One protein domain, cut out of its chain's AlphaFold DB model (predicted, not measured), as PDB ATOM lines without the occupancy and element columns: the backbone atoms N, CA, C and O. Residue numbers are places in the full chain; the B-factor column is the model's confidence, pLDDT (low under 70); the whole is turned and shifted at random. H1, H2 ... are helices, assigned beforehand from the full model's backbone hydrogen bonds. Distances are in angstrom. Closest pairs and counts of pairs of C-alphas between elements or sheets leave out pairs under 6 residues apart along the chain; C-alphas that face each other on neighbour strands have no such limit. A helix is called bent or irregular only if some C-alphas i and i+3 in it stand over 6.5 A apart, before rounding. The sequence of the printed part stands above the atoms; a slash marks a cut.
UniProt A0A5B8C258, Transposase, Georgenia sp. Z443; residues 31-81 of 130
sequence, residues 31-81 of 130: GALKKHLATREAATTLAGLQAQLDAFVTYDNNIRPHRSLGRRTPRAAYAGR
ATOM      1  N   GLY A  31      35.418   8.633 -25.042       78.62
ATOM      2  CA  GLY A  31      35.522   7.171 -24.940       78.62
ATOM      3  C   GLY A  31      34.175   6.434 -24.933       78.62
ATOM      4  O   GLY A  31      34.071   5.353 -25.508       78.62
ATOM      5  N   ALA A  32      33.139   7.002 -24.308       84.56
ATOM      6  CA  ALA A  32      31.813   6.381 -24.249       84.56
ATOM      7  C   ALA A  32      31.080   6.487 -25.595       84.56
ATOM      8  O   ALA A  32      30.493   5.506 -26.043       84.56
ATOM      9  N   LEU A  33      31.185   7.644 -26.257       90.25
ATOM     10  CA  LEU A  33      30.616   7.866 -27.585       90.25
ATOM     11  C   LEU A  33      31.236   6.931 -28.629       90.25
ATOM     12  O   LEU A  33      30.510   6.259 -29.351       90.25
ATOM     13  N   LYS A  34      32.572   6.827 -28.669       90.00
ATOM     14  CA  LYS A  34      33.270   5.930 -29.607       90.00
ATOM     15  C   LYS A  34      32.797   4.481 -29.476       90.00
ATOM     16  O   LYS A  34      32.502   3.844 -30.479       90.00
ATOM     17  N   LYS A  35      32.669   3.981 -28.241       88.62
ATOM     18  CA  LYS A  35      32.143   2.631 -27.977       88.62
ATOM     19  C   LYS A  35      30.688   2.476 -28.426       88.62
ATOM     20  O   LYS A  35      30.339   1.431 -28.949       88.62
ATOM     21  N   HIS A  36      29.858   3.501 -28.233       88.88
ATOM     22  CA  HIS A  36      28.459   3.473 -28.660       88.88
ATOM     23  C   HIS A  36      28.299   3.452 -30.185       88.88
ATOM     24  O   HIS A  36      27.458   2.725 -30.706       88.88
ATOM     25  N   LEU A  37      29.115   4.226 -30.903       91.81
ATOM     26  CA  LEU A  37      29.106   4.228 -32.366       91.81
ATOM     27  C   LEU A  37      29.652   2.913 -32.934       91.81
ATOM     28  O   LEU A  37      29.099   2.406 -33.898       91.81
ATOM     29  N   ALA A  38      30.659   2.309 -32.295       91.50
ATOM     30  CA  ALA A  38      31.211   1.018 -32.716       91.50
ATOM     31  C   ALA A  38      30.205  -0.150 -32.643       91.50
ATOM     32  O   ALA A  38      30.412  -1.170 -33.289       91.50
ATOM     33  N   THR A  39      29.131  -0.022 -31.856       91.81
ATOM     34  CA  THR A  39      28.065  -1.037 -31.748       91.81
ATOM     35  C   THR A  39      26.904  -0.827 -32.723       91.81
ATOM     36  O   THR A  39      25.918  -1.553 -32.653       91.81
ATOM     37  N   ARG A  40      26.974   0.189 -33.588       90.25
ATOM     38  CA  ARG A  40      25.924   0.535 -34.551       90.25
ATOM     39  C   ARG A  40      26.435   0.355 -35.972       90.25
ATOM     40  O   ARG A  40      27.637   0.429 -36.220       90.25
ATOM     41  N   GLU A  41      25.509   0.180 -36.905       92.06
ATOM     42  CA  GLU A  41      25.834   0.272 -38.325       92.06
ATOM     43  C   GLU A  41      26.367   1.669 -38.658       92.06
ATOM     44  O   GLU A  41      25.869   2.683 -38.155       92.06
ATOM     45  N   ALA A  42      27.401   1.720 -39.498       91.06
ATOM     46  CA  ALA A  42      27.990   2.977 -39.928       91.06
ATOM     47  C   ALA A  42      26.961   3.779 -40.735       91.06
ATOM     48  O   ALA A  42      26.392   3.287 -41.710       91.06
ATOM     49  N   ALA A  43      26.718   5.024 -40.330       92.81
ATOM     50  CA  ALA A  43      25.822   5.899 -41.066       92.81
ATOM     51  C   ALA A  43      26.384   6.197 -42.465       92.81
ATOM     52  O   ALA A  43      27.535   6.603 -42.610       92.81
ATOM     53  N   THR A  44      25.546   6.043 -43.488       95.31
ATOM     54  CA  THR A  44      25.886   6.341 -44.890       95.31
ATOM     55  C   THR A  44      25.606   7.794 -45.271       95.31
ATOM     56  O   THR A  44      26.038   8.259 -46.322       95.31
ATOM     57  N   THR A  45      24.892   8.531 -44.415       97.06
ATOM     58  CA  THR A  45      24.513   9.929 -44.631       97.06
ATOM     59  C   THR A  45      24.814  10.775 -43.399       97.06
ATOM     60  O   THR A  45      24.813  10.286 -42.266       97.06
ATOM     61  N   LEU A  46      25.019  12.079 -43.612       96.69
ATOM     62  CA  LEU A  46      25.230  13.034 -42.522       96.69
ATOM     63  C   LEU A  46      24.026  13.086 -41.567       96.69
ATOM     64  O   LEU A  46      24.206  13.092 -40.352       96.69
ATOM     65  N   ALA A  47      22.806  13.064 -42.109       96.25
ATOM     66  CA  ALA A  47      21.581  13.043 -41.312       96.25
ATOM     67  C   ALA A  47      21.485  11.774 -40.446       96.25
ATOM     68  O   ALA A  47      21.130  11.851 -39.270       96.25
ATOM     69  N   GLY A  48      21.871  10.617 -40.996       95.31
ATOM     70  CA  GLY A  48      21.941   9.364 -40.247       95.31
ATOM     71  C   GLY A  48      22.959   9.422 -39.108       95.31
ATOM     72  O   GLY A  48      22.656   9.000 -37.992       95.31
ATOM     73  N   LEU A  49      24.139  10.002 -39.351       95.19
ATOM     74  CA  LEU A  49      25.147  10.190 -38.307       95.19
ATOM     75  C   LEU A  49      24.624  11.109 -37.199       95.19
ATOM     76  O   LEU A  49      24.750  10.775 -36.021       95.19
ATOM     77  N   GLN A  50      23.993  12.227 -37.560       95.56
ATOM     78  CA  GLN A  50      23.420  13.154 -36.586       95.56
ATOM     79  C   GLN A  50      22.366  12.465 -35.708       95.56
ATOM     80  O   GLN A  50      22.444  12.549 -34.485       95.56
ATOM     81  N   ALA A  51      21.466  11.674 -36.300       95.50
ATOM     82  CA  ALA A  51      20.468  10.915 -35.546       95.50
ATOM     83  C   ALA A  51      21.102   9.918 -34.553       95.50
ATOM     84  O   ALA A  51      20.620   9.756 -33.428       95.50
ATOM     85  N   GLN A  52      22.209   9.263 -34.926       95.19
ATOM     86  CA  GLN A  52      22.947   8.381 -34.015       95.19
ATOM     87  C   GLN A  52      23.574   9.149 -32.844       95.19
ATOM     88  O   GLN A  52      23.549   8.665 -31.707       95.19
ATOM     89  N   LEU A  53      24.116  10.342 -33.101       94.88
ATOM     90  CA  LEU A  53      24.675  11.213 -32.067       94.88
ATOM     91  C   LEU A  53      23.587  11.722 -31.114       94.88
ATOM     92  O   LEU A  53      23.765  11.652 -29.896       94.88
ATOM     93  N   ASP A  54      22.444  12.156 -31.639       95.06
ATOM     94  CA  ASP A  54      21.321  12.661 -30.840       95.06
ATOM     95  C   ASP A  54      20.730  11.563 -29.945       95.06
ATOM     96  O   ASP A  54      20.462  11.777 -28.754       95.06
ATOM     97  N   ALA A  55      20.611  10.346 -30.483       93.75
ATOM     98  CA  ALA A  55      20.216   9.172 -29.715       93.75
ATOM     99  C   ALA A  55      21.213   8.866 -28.586       93.75
ATOM    100  O   ALA A  55      20.802   8.596 -27.453       93.75
ATOM    101  N   PHE A  56      22.521   8.945 -28.857       93.75
ATOM    102  CA  PHE A  56      23.545   8.754 -27.829       93.75
ATOM    103  C   PHE A  56      23.447   9.802 -26.719       93.75
ATOM    104  O   PHE A  56      23.440   9.444 -25.541       93.75
ATOM    105  N   VAL A  57      23.356  11.085 -27.081       92.94
ATOM    106  CA  VAL A  57      23.242  12.198 -26.128       92.94
ATOM    107  C   VAL A  57      22.018  12.006 -25.239       92.94
ATOM    108  O   VAL A  57      22.117  12.139 -24.017       92.94
ATOM    109  N   THR A  58      20.885  11.635 -25.835       94.25
ATOM    110  CA  THR A  58      19.646  11.357 -25.103       94.25
ATOM    111  C   THR A  58      19.843  10.212 -24.116       94.25
ATOM    112  O   THR A  58      19.547  10.362 -22.928       94.25
ATOM    113  N   TYR A  59      20.394   9.090 -24.574       93.25
ATOM    114  CA  TYR A  59      20.606   7.921 -23.733       93.25
ATOM    115  C   TYR A  59      21.597   8.189 -22.594       93.25
ATOM    116  O   TYR A  59      21.269   7.971 -21.426       93.25
ATOM    117  N   ASP A  60      22.795   8.689 -22.894       90.31
ATOM    118  CA  ASP A  60      23.877   8.797 -21.911       90.31
ATOM    119  C   ASP A  60      23.614   9.886 -20.857       90.31
ATOM    120  O   ASP A  60      24.050   9.734 -19.711       90.31
ATOM    121  N   ASN A  61      22.874  10.950 -21.207       91.25
ATOM    122  CA  ASN A  61      22.549  12.046 -20.289       91.25
ATOM    123  C   ASN A  61      21.243  11.855 -19.513       91.25
ATOM    124  O   ASN A  61      21.176  12.264 -18.348       91.25
ATOM    125  N   ASN A  62      20.212  11.273 -20.136       91.94
ATOM    126  CA  ASN A  62      18.866  11.245 -19.556       91.94
ATOM    127  C   ASN A  62      18.448   9.869 -19.042       91.94
ATOM    128  O   ASN A  62      17.658   9.817 -18.106       91.94
ATOM    129  N   ILE A  63      18.961   8.784 -19.626       93.12
ATOM    130  CA  ILE A  63      18.476   7.423 -19.355       93.12
ATOM    131  C   ILE A  63      19.505   6.635 -18.549       93.12
ATOM    132  O   ILE A  63      19.170   5.994 -17.556       93.12
ATOM    133  N   ARG A  64      20.776   6.679 -18.953       89.69
ATOM    134  CA  ARG A  64      21.813   5.809 -18.405       89.69
ATOM    135  C   ARG A  64      22.164   6.189 -16.959       89.69
ATOM    136  O   ARG A  64      22.646   7.300 -16.723       89.69
ATOM    137  N   PRO A  65      22.021   5.275 -15.984       89.75
ATOM    138  CA  PRO A  65      22.491   5.503 -14.623       89.75
ATOM    139  C   PRO A  65      24.014   5.317 -14.539       89.75
ATOM    140  O   PRO A  65      24.551   4.267 -14.904       89.75
ATOM    141  N   HIS A  66      24.736   6.314 -14.020       86.75
ATOM    142  CA  HIS A  66      26.203   6.253 -13.899       86.75
ATOM    143  C   HIS A  66      26.623   5.815 -12.494       86.75
ATOM    144  O   HIS A  66      26.114   6.319 -11.493       86.75
ATOM    145  N   ARG A  67      27.593   4.893 -12.397       86.25
ATOM    146  CA  ARG A  67      28.100   4.396 -11.099       86.25
ATOM    147  C   ARG A  67      28.719   5.499 -10.243       86.25
ATOM    148  O   ARG A  67      28.417   5.565  -9.059       86.25
ATOM    149  N   SER A  68      29.506   6.387 -10.847       84.31
ATOM    150  CA  SER A  68      30.135   7.519 -10.151       84.31
ATOM    151  C   SER A  68      29.127   8.519  -9.575       84.31
ATOM    152  O   SER A  68      29.441   9.221  -8.623       84.31
ATOM    153  N   LEU A  69      27.900   8.559 -10.103       86.44
ATOM    154  CA  LEU A  69      26.830   9.448  -9.637       86.44
ATOM    155  C   LEU A  69      25.889   8.775  -8.624       86.44
ATOM    156  O   LEU A  69      24.812   9.307  -8.335       86.44
ATOM    157  N   GLY A  70      26.260   7.599  -8.108       89.19
ATOM    158  CA  GLY A  70      25.398   6.809  -7.229       89.19
ATOM    159  C   GLY A  70      24.175   6.268  -7.968       89.19
ATOM    160  O   GLY A  70      23.065   6.352  -7.462       89.19
ATOM    161  N   ARG A  71      24.367   5.776  -9.201       90.62
ATOM    162  CA  ARG A  71      23.304   5.250 -10.082       90.62
ATOM    163  C   ARG A  71      22.246   6.272 -10.508       90.62
ATOM    164  O   ARG A  71      21.214   5.889 -11.042       90.62
ATOM    165  N   ARG A  72      22.525   7.568 -10.373       89.56
ATOM    166  CA  ARG A  72      21.703   8.634 -10.962       89.56
ATOM    167  C   ARG A  72      22.123   8.939 -12.396       89.56
ATOM    168  O   ARG A  72      23.255   8.656 -12.805       89.56
ATOM    169  N   THR A  73      21.210   9.535 -13.153       92.06
ATOM    170  CA  THR A  73      21.500  10.035 -14.501       92.06
ATOM    171  C   THR A  73      22.284  11.349 -14.414       92.06
ATOM    172  O   THR A  73      22.145  12.088 -13.431       92.06
ATOM    173  N   PRO A  74      23.116  11.684 -15.416       90.81
ATOM    174  CA  PRO A  74      23.843  12.949 -15.438       90.81
ATOM    175  C   PRO A  74      22.911  14.154 -15.345       90.81
ATOM    176  O   PRO A  74      23.204  15.080 -14.589       90.81
ATOM    177  N   ARG A  75      21.754  14.112 -16.025       91.81
ATOM    178  CA  ARG A  75      20.742  15.168 -15.916       91.81
ATOM    179  C   ARG A  75      20.217  15.316 -14.488       91.81
ATOM    180  O   ARG A  75      20.182  16.434 -13.984       91.81
ATOM    181  N   ALA A  76      19.878  14.216 -13.813       89.06
ATOM    182  CA  ALA A  76      19.414  14.260 -12.425       89.06
ATOM    183  C   ALA A  76      20.496  14.792 -11.469       89.06
ATOM    184  O   ALA A  76      20.211  15.607 -10.593       89.06
ATOM    185  N   ALA A  77      21.755  14.387 -11.656       89.69
ATOM    186  CA  ALA A  77      22.870  14.893 -10.855       89.69
ATOM    187  C   ALA A  77      23.130  16.390 -11.084       89.69
ATOM    188  O   ALA A  77      23.433  17.109 -10.135       89.69
ATOM    189  N   TYR A  78      23.001  16.873 -12.322       87.75
ATOM    190  CA  TYR A  78      23.137  18.291 -12.657       87.75
ATOM    191  C   TYR A  78      21.977  19.141 -12.119       87.75
ATOM    192  O   TYR A  78      22.195  20.265 -11.666       87.75
ATOM    193  N   ALA A  79      20.747  18.625 -12.182       89.50
ATOM    194  CA  ALA A  79      19.558  19.308 -11.681       89.50
ATOM    195  C   ALA A  79      19.533  19.379 -10.147       89.50
ATOM    196  O   ALA A  79      19.175  20.412  -9.597       89.50
ATOM    197  N   GLY A  80      19.973  18.319  -9.462       86.94
ATOM    198  CA  GLY A  80      20.006  18.265  -7.996       86.94
ATOM    199  C   GLY A  80      21.170  19.015  -7.340       86.94
ATOM    200  O   GLY A  80      21.275  19.013  -6.118       86.94
ATOM    201  N   ARG A  81      22.077  19.618  -8.119       81.94
ATOM    202  CA  ARG A  81      23.156  20.465  -7.590       81.94
ATOM    203  C   ARG A  81      22.671  21.919  -7.532       81.94
ATOM    204  O   ARG A  81      22.114  22.382  -8.533       81.94
TER     205      ARG A  81
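AT A GLANCE: This is residues 31 to 81 of the 130 residues of the protein "Transposase" of Georgenia sp. Z443 (UniProt A0A5B8C258). One long helix, H2, makes most of the length of a rod-like shape, with a short helix at its side and another at its end. H1 sits loosely to one side of H2 near its middle and runs opposite ways to it, and the chain turns back through residues 39 to 45 to begin H2; H3 makes a corner with H2 near its last residues, after a loop through residues 64 to 73. The printed part has 51 residues with three named helices, in the order H1, H2, H3, and no named strand; the class is all helix. The whole is loose, with a radius of gyration of the C-alphas of 12.9 A, and the C-alphas span 39 by 17 by 14 A.

IN THESE COORDINATES: Find C-alpha 31 at (35.522, 7.171, -24.940); there H1 begins, and it runs through residues 31 to 38, 10.8 A from first to last C-alpha. Pass residues 39 to 45 and look at C-alpha 46 at (25.230, 13.034, -42.522), where H2 begins. H2 takes residues 46 to 63 and is 24.8 A from first to last C-alpha, with z rising to -19.355 at C-alpha 63. H2 is neither bent nor irregular, but only just: C-alphas 60 and 63 are 6.1 A apart. Further on, H3 takes residues 74 to 79, 8.5 A from first to last C-alpha, and ends at C-alpha 79 at (19.558, 19.308, -11.681).

HOW THE PARTS SIT: Start at H2, which touches both other helices. H1 and H2 only just touch, with 3 pairs of C-alphas within 8 A, and H2 does so with residues 52 to 56 alone. Their closest C-alphas are those of Leu 33 and Phe 56, 7.1 A apart. The two helices run opposite ways at a steep tilt of 50 degrees. Now look at residues 60 to 62, with which alone H2 touches H3. The closest C-alphas of H2 and H3 are those of Asn 61 and Pro 74, 5.1 A apart. These two run the same way at a steep tilt of 61 degrees. H1 and H3 are apart. In H1, H2 and H3, every O i to N i+4 pair is within hydrogen-bond range.

THE WHOLE: The two C-alphas farthest apart are those of Thr 44 and Arg 81, at 40.0 A, while the first and last printed C-alphas, Gly 31 and Arg 81, are 25.1 A apart. The printed part has no cut. The link from H1 to H2 has 7 residues and the link from H2 to H3 has 10; both are short, and no link is long. The mean pLDDT of the printed part of this model is 91.0, and no printed residue is under 70.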